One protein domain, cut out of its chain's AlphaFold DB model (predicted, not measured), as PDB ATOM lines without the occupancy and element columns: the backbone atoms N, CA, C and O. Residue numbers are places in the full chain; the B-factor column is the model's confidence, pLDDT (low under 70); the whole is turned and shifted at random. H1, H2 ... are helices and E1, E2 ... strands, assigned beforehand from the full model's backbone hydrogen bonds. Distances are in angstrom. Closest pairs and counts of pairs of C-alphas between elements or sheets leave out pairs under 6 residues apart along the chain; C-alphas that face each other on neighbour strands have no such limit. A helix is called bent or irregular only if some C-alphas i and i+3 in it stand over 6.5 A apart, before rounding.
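Overview. This is residues 13 to 121 of the 121 residues of an uncharacterized protein of Dehalococcoidia bacterium (UniProt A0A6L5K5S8). Two twisted sheets lie face to face as an elongated sandwich: E1, E7 and E8 make the smaller sheet and E2 to E6 the larger, branched one, with the strands of the one at 31 degrees to those of the other. The short helix H1 sits at one end of the sandwich, and the long link of residues 47 to 60 runs along the side where E1 and E3 lie. The printed part has 109 residues with one named helix and eight named strands, in the order E1 H1 E2 E3 E4 E5 E6 E7 E8, and is mostly strand. The smaller sheet has the order E1 E7 E8 and is mixed; the neighbours in the larger are antiparallel. The whole is compact, with a radius of gyration of the C-alphas of 13.5 A and spans of 40 by 24 by 22 A.

Arrangement. E1, residues 13 to 17, is an edge strand and the parallel neighbour of E7, residues 95 to 103, with N 16 and O 99 2.9 A apart, within hydrogen-bond range. H1, residues 20 to 26, only grazes both sheets; its closest C-alphas to E7 are those of Thr 23 and Ala 103, 4.8 A. H1 is irregular, with C-alphas 21 and 24 8.6 A apart; 1 of 3 O i to N i+4 pairs and 3 of 4 O i to N i+3 pairs are within range. E2, residues 29 to 36, and E3, residues 42 to 46, form a hairpin, with N 32 and O 45 at 2.8 A. On the other side of E2 is antiparallel E4, residues 61 to 71, with N 31 and O 68 at 2.8 A. E5, residues 74 to 78, forms a hairpin with E4, with N 69 and O 77 at 3.0 A. E6, residues 88 to 91, lies on the same side of E4 as E5, with N 63 and O 89 at 2.8 A. E7 forms a hairpin with E8, residues 110 to 120, with N 100 and O 113 at 2.8 A. Between the sheets, the closest C-alphas of E6 and E8 are those of Cys 91 and Asp 117, 5.3 A.

Along the chain. E1 begins at C-alpha 13, (-28.722, 6.962, -7.438). From first to last C-alpha, H1 measures 10.3 A, E2 23.7 A, E4 32.0 A, E7 27.0 A and E8 28.6 A. E8 ends at C-alpha 120, (-39.105, 12.471, -7.912).

Size, cuts and confidence. The C-alphas farthest apart are those of Asn 58 and Gly 106, 41.5 A. The printed part has no cut, and the one long link joins E3 to E4. The mean pLDDT of the printed part is 95.4, and Asn 121 is the one residue under 70.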
ATOM      1  N   PHE A  13     -28.928   8.097  -8.336       96.81
ATOM      2  CA  PHE A  13     -28.722   6.962  -7.438       96.81
ATOM      3  C   PHE A  13     -27.824   7.308  -6.264       96.81
ATOM      4  O   PHE A  13     -26.795   7.956  -6.450       96.81
ATOM      5  N   TRP A  14     -28.161   6.804  -5.079       96.75
ATOM      6  CA  TRP A  14     -27.250   6.790  -3.933       96.75
ATOM      7  C   TRP A  14     -27.203   5.409  -3.273       96.75
ATOM      8  O   TRP A  14     -28.101   4.575  -3.441       96.75
ATOM      9  N   ALA A  15     -26.143   5.177  -2.502       97.69
ATOM     10  CA  ALA A  15     -26.013   4.013  -1.639       97.69
ATOM     11  C   ALA A  15     -26.320   4.393  -0.186       97.69
ATOM     12  O   ALA A  15     -26.028   5.505   0.248       97.69
ATOM     13  N   TYR A  16     -26.921   3.477   0.566       97.50
ATOM     14  CA  TYR A  16     -27.276   3.680   1.968       97.50
ATOM     15  C   TYR A  16     -26.773   2.516   2.817       97.50
ATOM     16  O   TYR A  16     -27.002   1.357   2.482       97.50
ATOM     17  N   VAL A  17     -26.112   2.813   3.934       97.88
ATOM     18  CA  VAL A  17     -25.682   1.801   4.906       97.88
ATOM     19  C   VAL A  17     -26.678   1.796   6.066       97.88
ATOM     20  O   VAL A  17     -26.932   2.826   6.681       97.88
ATOM     21  N   SER A  18     -27.284   0.640   6.338       97.50
ATOM     22  CA  SER A  18     -28.305   0.494   7.379       97.50
ATOM     23  C   SER A  18     -27.724   0.678   8.786       97.50
ATOM     24  O   SER A  18     -26.683   0.104   9.087       97.50
ATOM     25  N   PRO A  19     -28.411   1.346   9.726       96.62
ATOM     26  CA  PRO A  19     -28.003   1.335  11.130       96.62
ATOM     27  C   PRO A  19     -28.253  -0.025  11.805       96.62
ATOM     28  O   PRO A  19     -27.753  -0.275  12.902       96.62
ATOM     29  N   GLN A  20     -29.038  -0.913  11.182       97.25
ATOM     30  CA  GLN A  20     -29.337  -2.233  11.737       97.25
ATOM     31  C   GLN A  20     -28.076  -3.088  11.833       97.25
ATOM     32  O   GLN A  20     -27.169  -2.969  11.007       97.25
ATOM     33  N   HIS A  21     -28.039  -3.950  12.851       97.44
ATOM     34  CA  HIS A  21     -26.960  -4.915  13.085       97.44
ATOM     35  C   HIS A  21     -25.559  -4.291  13.037       97.44
ATOM     36  O   HIS A  21     -24.602  -4.935  12.614       97.44
ATOM     37  N   GLU A  22     -25.450  -3.016  13.430       97.00
ATOM     38  CA  GLU A  22     -24.200  -2.255  13.415       97.00
ATOM     39  C   GLU A  22     -23.487  -2.336  12.051       97.00
ATOM     40  O   GLU A  22     -22.270  -2.507  11.989       97.00
ATOM     41  N   THR A  23     -24.246  -2.249  10.947       97.88
ATOM     42  CA  THR A  23     -23.717  -2.488   9.589       97.88
ATOM     43  C   THR A  23     -22.491  -1.633   9.290       97.88
ATOM     44  O   THR A  23     -21.544  -2.149   8.719       97.88
ATOM     45  N   GLU A  24     -22.440  -0.369   9.719       96.06
ATOM     46  CA  GLU A  24     -21.259   0.490   9.512       96.06
ATOM     47  C   GLU A  24     -19.970  -0.071  10.144       96.06
ATOM     48  O   GLU A  24     -18.877   0.165   9.634       96.06
ATOM     49  N   LYS A  25     -20.078  -0.847  11.231       96.88
ATOM     50  CA  LYS A  25     -18.934  -1.517  11.871       96.88
ATOM     51  C   LYS A  25     -18.614  -2.860  11.221       96.88
ATOM     52  O   LYS A  25     -17.456  -3.271  11.188       96.88
ATOM     53  N   ASN A  26     -19.641  -3.543  10.722       98.00
ATOM     54  CA  ASN A  26     -19.530  -4.893  10.179       98.00
ATOM     55  C   ASN A  26     -19.240  -4.914   8.673       98.00
ATOM     56  O   ASN A  26     -18.675  -5.883   8.187       98.00
ATOM     57  N   VAL A  27     -19.557  -3.847   7.940       98.12
ATOM     58  CA  VAL A  27     -19.361  -3.702   6.492       98.12
ATOM     59  C   VAL A  27     -18.502  -2.468   6.227       98.12
ATOM     60  O   VAL A  27     -18.999  -1.362   6.025       98.12
ATOM     61  N   THR A  28     -17.186  -2.658   6.247       97.44
ATOM     62  CA  THR A  28     -16.203  -1.560   6.254       97.44
ATOM     63  C   THR A  28     -15.709  -1.171   4.867       97.44
ATOM     64  O   THR A  28     -15.262  -0.043   4.672       97.44
ATOM     65  N   LYS A  29     -15.806  -2.078   3.888       98.44
ATOM     66  CA  LYS A  29     -15.600  -1.760   2.471       98.44
ATOM     67  C   LYS A  29     -16.760  -2.275   1.653       98.44
ATOM     68  O   LYS A  29     -17.159  -3.429   1.812       98.44
ATOM     69  N   TRP A  30     -17.260  -1.445   0.752       98.56
ATOM     70  CA  TRP A  30     -18.348  -1.817  -0.140       98.56
ATOM     71  C   TRP A  30     -18.312  -1.017  -1.439       98.56
ATOM     72  O   TRP A  30     -17.750   0.073  -1.514       98.56
ATOM     73  N   MET A  31     -18.935  -1.577  -2.469       98.69
ATOM     74  CA  MET A  31     -19.130  -0.956  -3.770       98.69
ATOM     75  C   MET A  31     -20.498  -1.361  -4.312       98.69
ATOM     76  O   MET A  31     -20.817  -2.547  -4.378       98.69
ATOM     77  N   VAL A  32     -21.274  -0.375  -4.750       98.69
ATOM     78  CA  VAL A  32     -22.510  -0.541  -5.511       98.69
ATOM     79  C   VAL A  32     -22.231  -0.114  -6.944       98.69
ATOM     80  O   VAL A  32     -22.060   1.074  -7.210       98.69
ATOM     81  N   LYS A  33     -22.190  -1.072  -7.868       98.44
ATOM     82  CA  LYS A  33     -22.115  -0.807  -9.306       98.44
ATOM     83  C   LYS A  33     -23.513  -0.863  -9.916       98.44
ATOM     84  O   LYS A  33     -24.274  -1.789  -9.631       98.44
ATOM     85  N   LEU A  34     -23.810   0.106 -10.774       98.06
ATOM     86  CA  LEU A  34     -25.040   0.191 -11.549       98.06
ATOM     87  C   LEU A  34     -24.710   0.117 -13.035       98.06
ATOM     88  O   LEU A  34     -23.823   0.825 -13.502       98.06
ATOM     89  N   GLU A  35     -25.425  -0.729 -13.772       97.31
ATOM     90  CA  GLU A  35     -25.267  -0.899 -15.222       97.31
ATOM     91  C   GLU A  35     -26.643  -0.847 -15.885       97.31
ATOM     92  O   GLU A  35     -27.515  -1.646 -15.554       97.31
ATOM     93  N   GLN A  36     -26.871   0.083 -16.809       95.31
ATOM     94  CA  GLN A  36     -28.150   0.155 -17.518       95.31
ATOM     95  C   GLN A  36     -28.342  -1.107 -18.368       95.31
ATOM     96  O   GLN A  36     -27.464  -1.450 -19.155       95.31
ATOM     97  N   LYS A  37     -29.482  -1.796 -18.235       94.00
ATOM     98  CA  LYS A  37     -29.701  -3.076 -18.933       94.00
ATOM     99  C   LYS A  37     -29.748  -2.943 -20.454       94.00
ATOM    100  O   LYS A  37     -29.226  -3.804 -21.153       94.00
ATOM    101  N   ASP A  38     -30.345  -1.857 -20.935       87.56
ATOM    102  CA  ASP A  38     -30.599  -1.629 -22.361       87.56
ATOM    103  C   ASP A  38     -29.635  -0.598 -22.979       87.56
ATOM    104  O   ASP A  38     -29.886  -0.084 -24.069       87.56
ATOM    105  N   GLY A  39     -28.554  -0.236 -22.281       78.69
ATOM    106  CA  GLY A  39     -27.690   0.875 -22.681       78.69
ATOM    107  C   GLY A  39     -26.225   0.711 -22.291       78.69
ATOM    108  O   GLY A  39     -25.803  -0.320 -21.781       78.69
ATOM    109  N   ASN A  40     -25.439   1.763 -22.536       84.88
ATOM    110  CA  ASN A  40     -23.981   1.773 -22.341       84.88
ATOM    111  C   ASN A  40     -23.544   2.582 -21.110       84.88
ATOM    112  O   ASN A  40     -22.400   3.032 -21.040       84.88
ATOM    113  N   TRP A  41     -24.452   2.833 -20.164       94.81
ATOM    114  CA  TRP A  41     -24.117   3.566 -18.949       94.81
ATOM    115  C   TRP A  41     -23.812   2.608 -17.803       94.81
ATOM    116  O   TRP A  41     -24.612   1.726 -17.483       94.81
ATOM    117  N   SER A  42     -22.674   2.824 -17.154       96.88
ATOM    118  CA  SER A  42     -22.361   2.195 -15.882       96.88
ATOM    119  C   SER A  42     -21.477   3.093 -15.037       96.88
ATOM    120  O   SER A  42     -20.545   3.697 -15.567       96.88
ATOM    121  N   ASP A  43     -21.714   3.113 -13.736       97.81
ATOM    122  CA  ASP A  43     -20.866   3.790 -12.755       97.81
ATOM    123  C   ASP A  43     -21.016   3.075 -11.400       97.81
ATOM    124  O   ASP A  43     -21.768   2.101 -11.269       97.81
ATOM    125  N   PHE A  44     -20.274   3.514 -10.390       98.31
ATOM    126  CA  PHE A  44     -20.302   2.942  -9.055       98.31
ATOM    127  C   PHE A  44     -20.225   3.998  -7.946       98.31
ATOM    128  O   PHE A  44     -19.706   5.105  -8.119       98.31
ATOM    129  N   ILE A  45     -20.739   3.609  -6.783       98.25
ATOM    130  CA  ILE A  45     -20.618   4.291  -5.491       98.25
ATOM    131  C   ILE A  45     -19.859   3.337  -4.574       98.25
ATOM    132  O   ILE A  45     -20.052   2.124  -4.668       98.25
ATOM    133  N   SER A  46     -18.989   3.841  -3.707       98.31
ATOM    134  CA  SER A  46     -18.205   2.983  -2.815       98.31
ATOM    135  C   SER A  46     -18.010   3.611  -1.446       98.31
ATOM    136  O   SER A  46     -18.244   4.804  -1.272       98.31
ATOM    137  N   SER A  47     -17.520   2.814  -0.500       97.75
ATOM    138  CA  SER A  47     -17.141   3.268   0.840       97.75
ATOM    139  C   SER A  47     -16.085   4.380   0.851       97.75
ATOM    140  O   SER A  47     -15.978   5.076   1.856       97.75
ATOM    141  N   ASP A  48     -15.327   4.565  -0.234       97.75
ATOM    142  CA  ASP A  48     -14.319   5.629  -0.349       97.75
ATOM    143  C   ASP A  48     -14.951   7.013  -0.605       97.75
ATOM    144  O   ASP A  48     -14.353   8.036  -0.280       97.75
ATOM    145  N   ASP A  49     -16.168   7.046  -1.161       96.62
ATOM    146  CA  ASP A  49     -16.974   8.258  -1.354       96.62
ATOM    147  C   ASP A  49     -18.463   7.931  -1.116       96.62
ATOM    148  O   ASP A  49     -19.251   7.792  -2.063       96.62
ATOM    149  N   PRO A  50     -18.864   7.741   0.156       93.75
ATOM    150  CA  PRO A  50     -20.184   7.219   0.503       93.75
ATOM    151  C   PRO A  50     -21.313   8.229   0.259       93.75
ATOM    152  O   PRO A  50     -22.481   7.848   0.252       93.75
ATOM    153  N   VAL A  51     -20.979   9.509   0.058       93.94
ATOM    154  CA  VAL A  51     -21.941  10.590  -0.216       93.94
ATOM    155  C   VAL A  51     -22.112  10.860  -1.713       93.94
ATOM    156  O   VAL A  51     -22.912  11.721  -2.088       93.94
ATOM    157  N   LYS A  52     -21.395  10.127  -2.581       95.12
ATOM    158  CA  LYS A  52     -21.531  10.234  -4.037       95.12
ATOM    159  C   LYS A  52     -22.962   9.911  -4.461       95.12
ATOM    160  O   LYS A  52     -23.485   8.830  -4.189       95.12
ATOM    161  N   VAL A  53     -23.554  10.830  -5.216       95.38
ATOM    162  CA  VAL A  53     -24.802  10.604  -5.948       95.38
ATOM    163  C   VAL A  53     -24.458  10.444  -7.421       95.38
ATOM    164  O   VAL A  53     -23.847  11.324  -8.026       95.38
ATOM    165  N   LEU A  54     -24.843   9.315  -8.005       95.50
ATOM    166  CA  LEU A  54     -24.738   9.104  -9.443       95.50
ATOM    167  C   LEU A  54     -25.900   9.787 -10.140       95.50
ATOM    168  O   LEU A  54     -27.027   9.735  -9.657       95.50
ATOM    169  N   GLN A  55     -25.636  10.373 -11.299       94.38
ATOM    170  CA  GLN A  55     -26.667  10.875 -12.190       94.38
ATOM    171  C   GLN A  55     -26.353  10.412 -13.606       94.38
ATOM    172  O   GLN A  55     -25.264  10.646 -14.134       94.38
ATOM    173  N   THR A  56     -27.312   9.738 -14.222       92.56
ATOM    174  CA  THR A  56     -27.203   9.339 -15.627       92.56
ATOM    175  C   THR A  56     -27.399  10.557 -16.535       92.56
ATOM    176  O   THR A  56     -28.106  11.481 -16.153       92.56
ATOM    177  N   PRO A  57     -26.821  10.606 -17.745       90.56
ATOM    178  CA  PRO A  57     -27.007  11.738 -18.652       90.56
ATOM    179  C   PRO A  57     -28.333  11.634 -19.428       90.56
ATOM    180  O   PRO A  57     -28.366  11.108 -20.537       90.56
ATOM    181  N   ASN A  58     -29.424  12.170 -18.870       87.12
ATOM    182  CA  ASN A  58     -30.778  12.129 -19.457       87.12
ATOM    183  C   ASN A  58     -31.328  10.709 -19.709       87.12
ATOM    184  O   ASN A  58     -32.143  10.515 -20.612       87.12
ATOM    185  N   LEU A  59     -30.886   9.711 -18.939       88.38
ATOM    186  CA  LEU A  59     -31.353   8.330 -19.072       88.38
ATOM    187  C   LEU A  59     -32.362   7.974 -17.975       88.38
ATOM    188  O   LEU A  59     -32.436   8.612 -16.926       88.38
ATOM    189  N   ALA A  60     -33.141   6.937 -18.251       91.44
ATOM    190  CA  ALA A  60     -34.090   6.296 -17.351       91.44
ATOM    191  C   ALA A  60     -34.138   4.797 -17.672       91.44
ATOM    192  O   ALA A  60     -33.598   4.357 -18.692       91.44
ATOM    193  N   GLY A  61     -34.811   4.019 -16.829       92.50
ATOM    194  CA  GLY A  61     -35.078   2.603 -17.075       92.50
ATOM    195  C   GLY A  61     -34.577   1.715 -15.947       92.50
ATOM    196  O   GLY A  61     -34.555   2.134 -14.792       92.50
ATOM    197  N   VAL A  62     -34.209   0.478 -16.286       96.12
ATOM    198  CA  VAL A  62     -33.771  -0.540 -15.323       96.12
ATOM    199  C   VAL A  62     -32.258  -0.719 -15.385       96.12
ATOM    200  O   VAL A  62     -31.662  -0.837 -16.457       96.12
ATOM    201  N   PHE A  63     -31.650  -0.786 -14.210       96.88
ATOM    202  CA  PHE A  63     -30.221  -0.903 -13.992       96.88
ATOM    203  C   PHE A  63     -29.944  -2.171 -13.193       96.88
ATOM    204  O   PHE A  63     -30.562  -2.430 -12.156       96.88
ATOM    205  N   ARG A  64     -28.995  -2.967 -13.677       97.44
ATOM    206  CA  ARG A  64     -28.432  -4.084 -12.934       97.44
ATOM    207  C   ARG A  64     -27.653  -3.548 -11.743       97.44
ATOM    208  O   ARG A  64     -26.813  -2.666 -11.913       97.44
ATOM    209  N   VAL A  65     -27.902  -4.115 -10.566       98.19
ATOM    210  CA  VAL A  65     -27.163  -3.792  -9.344       98.19
ATOM    211  C   VAL A  65     -26.163  -4.904  -9.052       98.19
ATOM    212  O   VAL A  65     -26.508  -6.084  -9.001       98.19
ATOM    213  N   ILE A  66     -24.905  -4.529  -8.850       98.38
ATOM    214  CA  ILE A  66     -23.861  -5.437  -8.377       98.38
ATOM    215  C   ILE A  66     -23.275  -4.826  -7.113       98.38
ATOM    216  O   ILE A  66     -22.591  -3.805  -7.172       98.38
ATOM    217  N   VAL A  67     -23.538  -5.460  -5.971       98.62
ATOM    218  CA  VAL A  67     -22.997  -5.031  -4.680       98.62
ATOM    219  C   VAL A  67     -21.885  -5.976  -4.264       98.62
ATOM    220  O   VAL A  67     -22.103  -7.183  -4.178       98.62
ATOM    221  N   ARG A  68     -20.696  -5.441  -3.995       98.69
ATOM    222  CA  ARG A  68     -19.609  -6.167  -3.330       98.69
ATOM    223  C   ARG A  68     -19.351  -5.531  -1.983       98.69
ATOM    224  O   ARG A  68     -19.377  -4.308  -1.886       98.69
ATOM    225  N   ALA A  69     -19.097  -6.340  -0.967       98.50
ATOM    226  CA  ALA A  69     -18.740  -5.827   0.342       98.50
ATOM    227  C   ALA A  69     -17.840  -6.791   1.112       98.50
ATOM    228  O   ALA A  69     -17.788  -7.982   0.801       98.50
ATOM    229  N   SER A  70     -17.140  -6.257   2.110       98.56
ATOM    230  CA  SER A  70     -16.301  -6.998   3.051       98.56
ATOM    231  C   SER A  70     -16.382  -6.383   4.445       98.56
ATOM    232  O   SER A  70     -16.728  -5.205   4.599       98.56
ATOM    233  N   GLY A  71     -16.025  -7.184   5.443       97.81
ATOM    234  CA  GLY A  71     -16.067  -6.806   6.844       97.81
ATOM    235  C   GLY A  71     -14.962  -7.461   7.667       97.81
ATOM    236  O   GLY A  71     -14.238  -8.319   7.165       97.81
ATOM    237  N   PRO A  72     -14.840  -7.114   8.959       97.56
ATOM    238  CA  PRO A  72     -13.904  -7.785   9.863       97.56
ATOM    239  C   PRO A  72     -14.175  -9.292  10.008       97.56
ATOM    240  O   PRO A  72     -13.251 -10.058  10.272       97.56
ATOM    241  N   LEU A  73     -15.436  -9.709   9.840       97.62
ATOM    242  CA  LEU A  73     -15.902 -11.082  10.065       97.62
ATOM    243  C   LEU A  73     -16.181 -11.865   8.776       97.62
ATOM    244  O   LEU A  73     -16.478 -13.055   8.847       97.62
ATOM    245  N   PHE A  74     -16.078 -11.234   7.602       97.88
ATOM    246  CA  PHE A  74     -16.313 -11.917   6.331       97.88
ATOM    247  C   PHE A  74     -15.452 -11.352   5.193       97.88
ATOM    248  O   PHE A  74     -15.250 -10.136   5.103       97.88
ATOM    249  N   PRO A  75     -14.935 -12.222   4.303       97.88
ATOM    250  CA  PRO A  75     -14.113 -11.791   3.180       97.88
ATOM    251  C   PRO A  75     -14.943 -11.016   2.158       97.88
ATOM    252  O   PRO A  75     -16.171 -11.100   2.130       97.88
ATOM    253  N   GLU A  76     -14.263 -10.301   1.264       98.19
ATOM    254  CA  GLU A  76     -14.952  -9.627   0.171       98.19
ATOM    255  C   GLU A  76     -15.724 -10.613  -0.704       98.19
ATOM    256  O   GLU A  76     -15.180 -11.608  -1.189       98.19
ATOM    257  N   LYS A  77     -17.000 -10.306  -0.936       98.50
ATOM    258  CA  LYS A  77     -17.864 -11.088  -1.812       98.50
ATOM    259  C   LYS A  77     -18.930 -10.229  -2.467       98.50
ATOM    260  O   LYS A  77     -19.207  -9.111  -2.033       98.50
ATOM    261  N   GLN A  78     -19.539 -10.771  -3.515       98.50
ATOM    262  CA  GLN A  78     -20.770 -10.214  -4.058       98.50
ATOM    263  C   GLN A  78     -21.928 -10.549  -3.113       98.50
ATOM    264  O   GLN A  78     -22.106 -11.707  -2.735       98.50
ATOM    265  N   LEU A  79     -22.689  -9.532  -2.720       98.44
ATOM    266  CA  LEU A  79     -23.839  -9.691  -1.839       98.44
ATOM    267  C   LEU A  79     -25.054 -10.195  -2.619       98.44
ATOM    268  O   LEU A  79     -25.201  -9.950  -3.819       98.44
ATOM    269  N   THR A  80     -25.954 -10.858  -1.904       97.88
ATOM    270  CA  THR A  80     -27.286 -11.219  -2.395       97.88
ATOM    271  C   THR A  80     -28.313 -10.195  -1.927       97.88
ATOM    272  O   THR A  80     -28.159  -9.578  -0.868       97.88
ATOM    273  N   ASN A  81     -29.360  -9.985  -2.727       97.62
ATOM    274  CA  ASN A  81     -30.479  -9.150  -2.313       97.62
ATOM    275  C   ASN A  81     -31.273  -9.848  -1.203       97.62
ATOM    276  O   ASN A  81     -31.315 -11.079  -1.136       97.62
ATOM    277  N   LEU A  82     -31.954  -9.061  -0.372       96.88
ATOM    278  CA  LEU A  82     -32.965  -9.589   0.538       96.88
ATOM    279  C   LEU A  82     -34.085 -10.301  -0.252       96.88
ATOM    280  O   LEU A  82     -34.406  -9.850  -1.358       96.88
ATOM    281  N   PRO A  83     -34.707 -11.363   0.307       90.75
ATOM    282  CA  PRO A  83     -35.696 -12.191  -0.396       90.75
ATOM    283  C   PRO A  83     -36.846 -11.408  -1.042       90.75
ATOM    284  O   PRO A  83     -37.234 -11.707  -2.168       90.75
ATOM    285  N   ASP A  84     -37.333 -10.367  -0.369       90.88
ATOM    286  CA  ASP A  84     -38.458  -9.548  -0.840       90.88
ATOM    287  C   ASP A  84     -38.019  -8.301  -1.627       90.88
ATOM    288  O   ASP A  84     -38.842  -7.477  -2.028       90.88
ATOM    289  N   SER A  85     -36.715  -8.145  -1.869       94.06
ATOM    290  CA  SER A  85     -36.172  -7.045  -2.660       94.06
ATOM    291  C   SER A  85     -35.923  -7.459  -4.107       94.06
ATOM    292  O   SER A  85     -35.588  -8.606  -4.399       94.06
ATOM    293  N   LYS A  86     -36.051  -6.509  -5.036       94.75
ATOM    294  CA  LYS A  86     -35.649  -6.724  -6.428       94.75
ATOM    295  C   LYS A  86     -34.116  -6.660  -6.532       94.75
ATOM    296  O   LYS A  86     -33.509  -5.804  -5.899       94.75
ATOM    297  N   PRO A  87     -33.481  -7.536  -7.332       94.38
ATOM    298  CA  PRO A  87     -32.032  -7.489  -7.536       94.38
ATOM    299  C   PRO A  87     -31.604  -6.339  -8.460       94.38
ATOM    300  O   PRO A  87     -30.459  -5.905  -8.427       94.38
ATOM    301  N   ASP A  88     -32.519  -5.844  -9.292       96.12
ATOM    302  CA  ASP A  88     -32.301  -4.705 -10.179       96.12
ATOM    303  C   ASP A  88     -33.057  -3.480  -9.669       96.12
ATOM    304  O   ASP A  88     -34.057  -3.605  -8.953       96.12
ATOM    305  N   ILE A  89     -32.614  -2.299 -10.093       95.19
ATOM    306  CA  ILE A  89     -33.205  -1.025  -9.700       95.19
ATOM    307  C   ILE A  89     -33.729  -0.265 -10.912       95.19
ATOM    308  O   ILE A  89     -33.046  -0.152 -11.925       95.19
ATOM    309  N   GLY A  90     -34.950   0.246 -10.828       93.31
ATOM    310  CA  GLY A  90     -35.549   1.073 -11.865       93.31
ATOM    311  C   GLY A  90     -35.711   2.501 -11.389       93.31
ATOM    312  O   GLY A  90     -35.963   2.749 -10.207       93.31
ATOM    313  N   CYS A  91     -35.509   3.430 -12.318       92.62
ATOM    314  CA  CYS A  91     -35.565   4.847 -12.019       92.62
ATOM    315  C   CYS A  91     -35.960   5.672 -13.249       92.62
ATOM    316  O   CYS A  91     -35.389   5.505 -14.336       92.62
ATOM    317  N   ASN A  92     -36.931   6.567 -13.073       91.12
ATOM    318  CA  ASN A  92     -37.293   7.564 -14.079       91.12
ATOM    319  C   ASN A  92     -36.253   8.694 -14.155       91.12
ATOM    320  O   ASN A  92     -35.494   8.939 -13.219       91.12
ATOM    321  N   SER A  93     -36.231   9.430 -15.269       89.31
ATOM    322  CA  SER A  93     -35.196  10.440 -15.563       89.31
ATOM    323  C   SER A  93     -35.214  11.668 -14.647       89.31
ATOM    324  O   SER A  93     -34.282  12.467 -14.674       89.31
ATOM    325  N   ASN A  94     -36.265  11.845 -13.854       89.75
ATOM    326  CA  ASN A  94     -36.416  12.912 -12.869       89.75
ATOM    327  C   ASN A  94     -36.507  12.384 -11.431       89.75
ATOM    328  O   ASN A  94     -36.869  13.142 -10.532       89.75
ATOM    329  N   CYS A  95     -36.217  11.103 -11.219       92.25
ATOM    330  CA  CYS A  95     -36.319  10.465  -9.920       92.25
ATOM    331  C   CYS A  95     -34.956  10.021  -9.404       92.25
ATOM    332  O   CYS A  95     -33.950   9.991 -10.120       92.25
ATOM    333  N   PHE A  96     -34.958   9.662  -8.131       94.25
ATOM    334  CA  PHE A  96     -33.843   9.044  -7.461       94.25
ATOM    335  C   PHE A  96     -34.212   7.639  -7.026       94.25
ATOM    336  O   PHE A  96     -35.347   7.381  -6.636       94.25
ATOM    337  N   ALA A  97     -33.239   6.745  -7.024       96.44
ATOM    338  CA  ALA A  97     -33.378   5.399  -6.510       96.44
ATOM    339  C   ALA A  97     -32.212   5.071  -5.565       96.44
ATOM    340  O   ALA A  97     -31.151   5.693  -5.607       96.44
ATOM    341  N   MET A  98     -32.410   4.101  -4.677       97.06
ATOM    342  CA  MET A  98     -31.453   3.782  -3.617       97.06
ATOM    343  C   MET A  98     -31.087   2.305  -3.609       97.06
ATOM    344  O   MET A  98     -31.959   1.446  -3.738       97.06
ATOM    345  N   VAL A  99     -29.814   2.015  -3.348       98.38
ATOM    346  CA  VAL A  99     -29.351   0.676  -2.967       98.38
ATOM    347  C   VAL A  99     -28.916   0.704  -1.504       98.38
ATOM    348  O   VAL A  99     -27.968   1.397  -1.145       98.38
ATOM    349  N   GLY A 100     -29.624  -0.028  -0.650       98.06
ATOM    350  CA  GLY A 100     -29.280  -0.191   0.756       98.06
ATOM    351  C   GLY A 100     -28.405  -1.417   0.996       98.06
ATOM    352  O   GLY A 100     -28.580  -2.428   0.322       98.06
ATOM    353  N   ILE A 101     -27.494  -1.345   1.965       98.69
ATOM    354  CA  ILE A 101     -26.637  -2.442   2.435       98.69
ATOM    355  C   ILE A 101     -26.901  -2.651   3.928       98.69
ATOM    356  O   ILE A 101     -26.957  -1.685   4.690       98.69
ATOM    357  N   VAL A 102     -27.087  -3.900   4.354       98.44
ATOM    358  CA  VAL A 102     -27.355  -4.266   5.752       98.44
ATOM    359  C   VAL A 102     -26.585  -5.526   6.123       98.44
ATOM    360  O   VAL A 102     -26.587  -6.497   5.373       98.44
ATOM    361  N   ALA A 103     -25.919  -5.513   7.272       98.31
ATOM    362  CA  ALA A 103     -25.277  -6.690   7.837       98.31
ATOM    363  C   ALA A 103     -26.326  -7.679   8.364       98.31
ATOM    364  O   ALA A 103     -27.422  -7.284   8.757       98.31
ATOM    365  N   THR A 104     -25.997  -8.964   8.413       97.56
ATOM    366  CA  THR A 104     -26.797  -9.942   9.156       97.56
ATOM    367  C   THR A 104     -26.623  -9.752  10.658       97.56
ATOM    368  O   THR A 104     -25.682  -9.104  11.126       97.56
ATOM    369  N   GLU A 105     -27.526 -10.340  11.441       96.19
ATOM    370  CA  GLU A 105     -27.368 -10.390  12.890       96.19
ATOM    371  C   GLU A 105     -26.011 -11.018  13.263       96.19
ATOM    372  O   GLU A 105     -25.617 -12.065  12.749       96.19
ATOM    373  N   GLY A 106     -25.255 -10.331  14.123       93.25
ATOM    374  CA  GLY A 106     -23.893 -10.726  14.490       93.25
ATOM    375  C   GLY A 106     -22.804 -10.363  13.473       93.25
ATOM    376  O   GLY A 106     -21.637 -10.606  13.758       93.25
ATOM    377  N   GLY A 107     -23.138  -9.769  12.321       94.94
ATOM    378  CA  GLY A 107     -22.162  -9.140  11.421       94.94
ATOM    379  C   GLY A 107     -21.308 -10.090  10.576       94.94
ATOM    380  O   GLY A 107     -20.345  -9.649   9.953       94.94
ATOM    381  N   ASN A 108     -21.643 -11.383  10.539       96.94
ATOM    382  CA  ASN A 108     -20.883 -12.400   9.798       96.94
ATOM    383  C   ASN A 108     -21.176 -12.402   8.287       96.94
ATOM    384  O   ASN A 108     -20.552 -13.144   7.532       96.94
ATOM    385  N   ASP A 109     -22.165 -11.627   7.848       97.75
ATOM    386  CA  ASP A 109     -22.562 -11.500   6.451       97.75
ATOM    387  C   ASP A 109     -23.278 -10.153   6.214       97.75
ATOM    388  O   ASP A 109     -23.513  -9.394   7.156       97.75
ATOM    389  N   ALA A 110     -23.640  -9.855   4.967       98.19
ATOM    390  CA  ALA A 110     -24.447  -8.716   4.570       98.19
ATOM    391  C   ALA A 110     -25.324  -9.023   3.344       98.19
ATOM    392  O   ALA A 110     -25.012  -9.862   2.498       98.19
ATOM    393  N   HIS A 111     -26.407  -8.265   3.218       98.50
ATOM    394  CA  HIS A 111     -27.322  -8.271   2.086       98.50
ATOM    395  C   HIS A 111     -27.532  -6.854   1.562       98.50
ATOM    396  O   HIS A 111     -27.157  -5.870   2.206       98.50
ATOM    397  N   TYR A 112     -28.163  -6.748   0.395       98.56
ATOM    398  CA  TYR A 112     -28.616  -5.465  -0.132       98.56
ATOM    399  C   TYR A 112     -30.116  -5.451  -0.424       98.56
ATOM    400  O   TYR A 112     -30.766  -6.492  -0.523       98.56
ATOM    401  N   TRP A 113     -30.678  -4.259  -0.585       98.31
ATOM    402  CA  TRP A 113     -32.027  -4.072  -1.110       98.31
ATOM    403  C   TRP A 113     -32.082  -2.836  -2.000       98.31
ATOM    404  O   TRP A 113     -31.258  -1.934  -1.880       98.31
ATOM    405  N   THR A 114     -33.058  -2.780  -2.900       97.88
ATOM    406  CA  THR A 114     -33.276  -1.631  -3.786       97.88
ATOM    407  C   THR A 114     -34.577  -0.916  -3.450       97.88
ATOM    408  O   THR A 114     -35.575  -1.576  -3.152       97.88
ATOM    409  N   VAL A 115     -34.597   0.405  -3.594       96.62
ATOM    410  CA  VAL A 115     -35.812   1.226  -3.582       96.62
ATOM    411  C   VAL A 115     -35.886   1.979  -4.902       96.62
ATOM    412  O   VAL A 115     -35.001   2.772  -5.217       96.62
ATOM    413  N   TRP A 116     -36.924   1.690  -5.679       95.12
ATOM    414  CA  TRP A 116     -37.187   2.307  -6.977       95.12
ATOM    415  C   TRP A 116     -37.894   3.643  -6.773       95.12
ATOM    416  O   TRP A 116     -38.734   3.730  -5.879       95.12
ATOM    417  N   ASP A 117     -37.569   4.643  -7.597       90.38
ATOM    418  CA  ASP A 117     -38.219   5.968  -7.598       90.38
ATOM    419  C   ASP A 117     -38.504   6.517  -6.182       90.38
ATOM    420  O   ASP A 117     -39.601   6.979  -5.874       90.38
ATOM    421  N   ALA A 118     -37.504   6.433  -5.299       86.00
ATOM    422  CA  ALA A 118     -37.584   6.810  -3.892       86.00
ATOM    423  C   ALA A 118     -38.117   8.240  -3.698       86.00
ATOM    424  O   ALA A 118     -38.890   8.492  -2.775       86.00
ATOM    425  N   PHE A 119     -37.717   9.165  -4.573       88.06
ATOM    426  CA  PHE A 119     -38.353  10.473  -4.721       88.06
ATOM    427  C   PHE A 119     -38.179  11.012  -6.142       88.06
ATOM    428  O   PHE A 119     -37.229  10.651  -6.833       88.06
ATOM    429  N   CYS A 120     -39.086  11.890  -6.570       86.75
ATOM    430  CA  CYS A 120     -39.105  12.471  -7.912       86.75
ATOM    431  C   CYS A 120     -39.242  13.993  -7.851       86.75
ATOM    432  O   CYS A 120     -39.947  14.513  -6.985       86.75
ATOM    433  N   ASN A 121     -38.584  14.677  -8.789       69.81
ATOM    434  CA  ASN A 121     -38.598  16.133  -8.958       69.81
ATOM    435  C   ASN A 121     -39.542  16.593 -10.075       69.81
ATOM    436  O   ASN A 121     -39.638  15.886 -11.108       69.81
TER     437      ASN A 121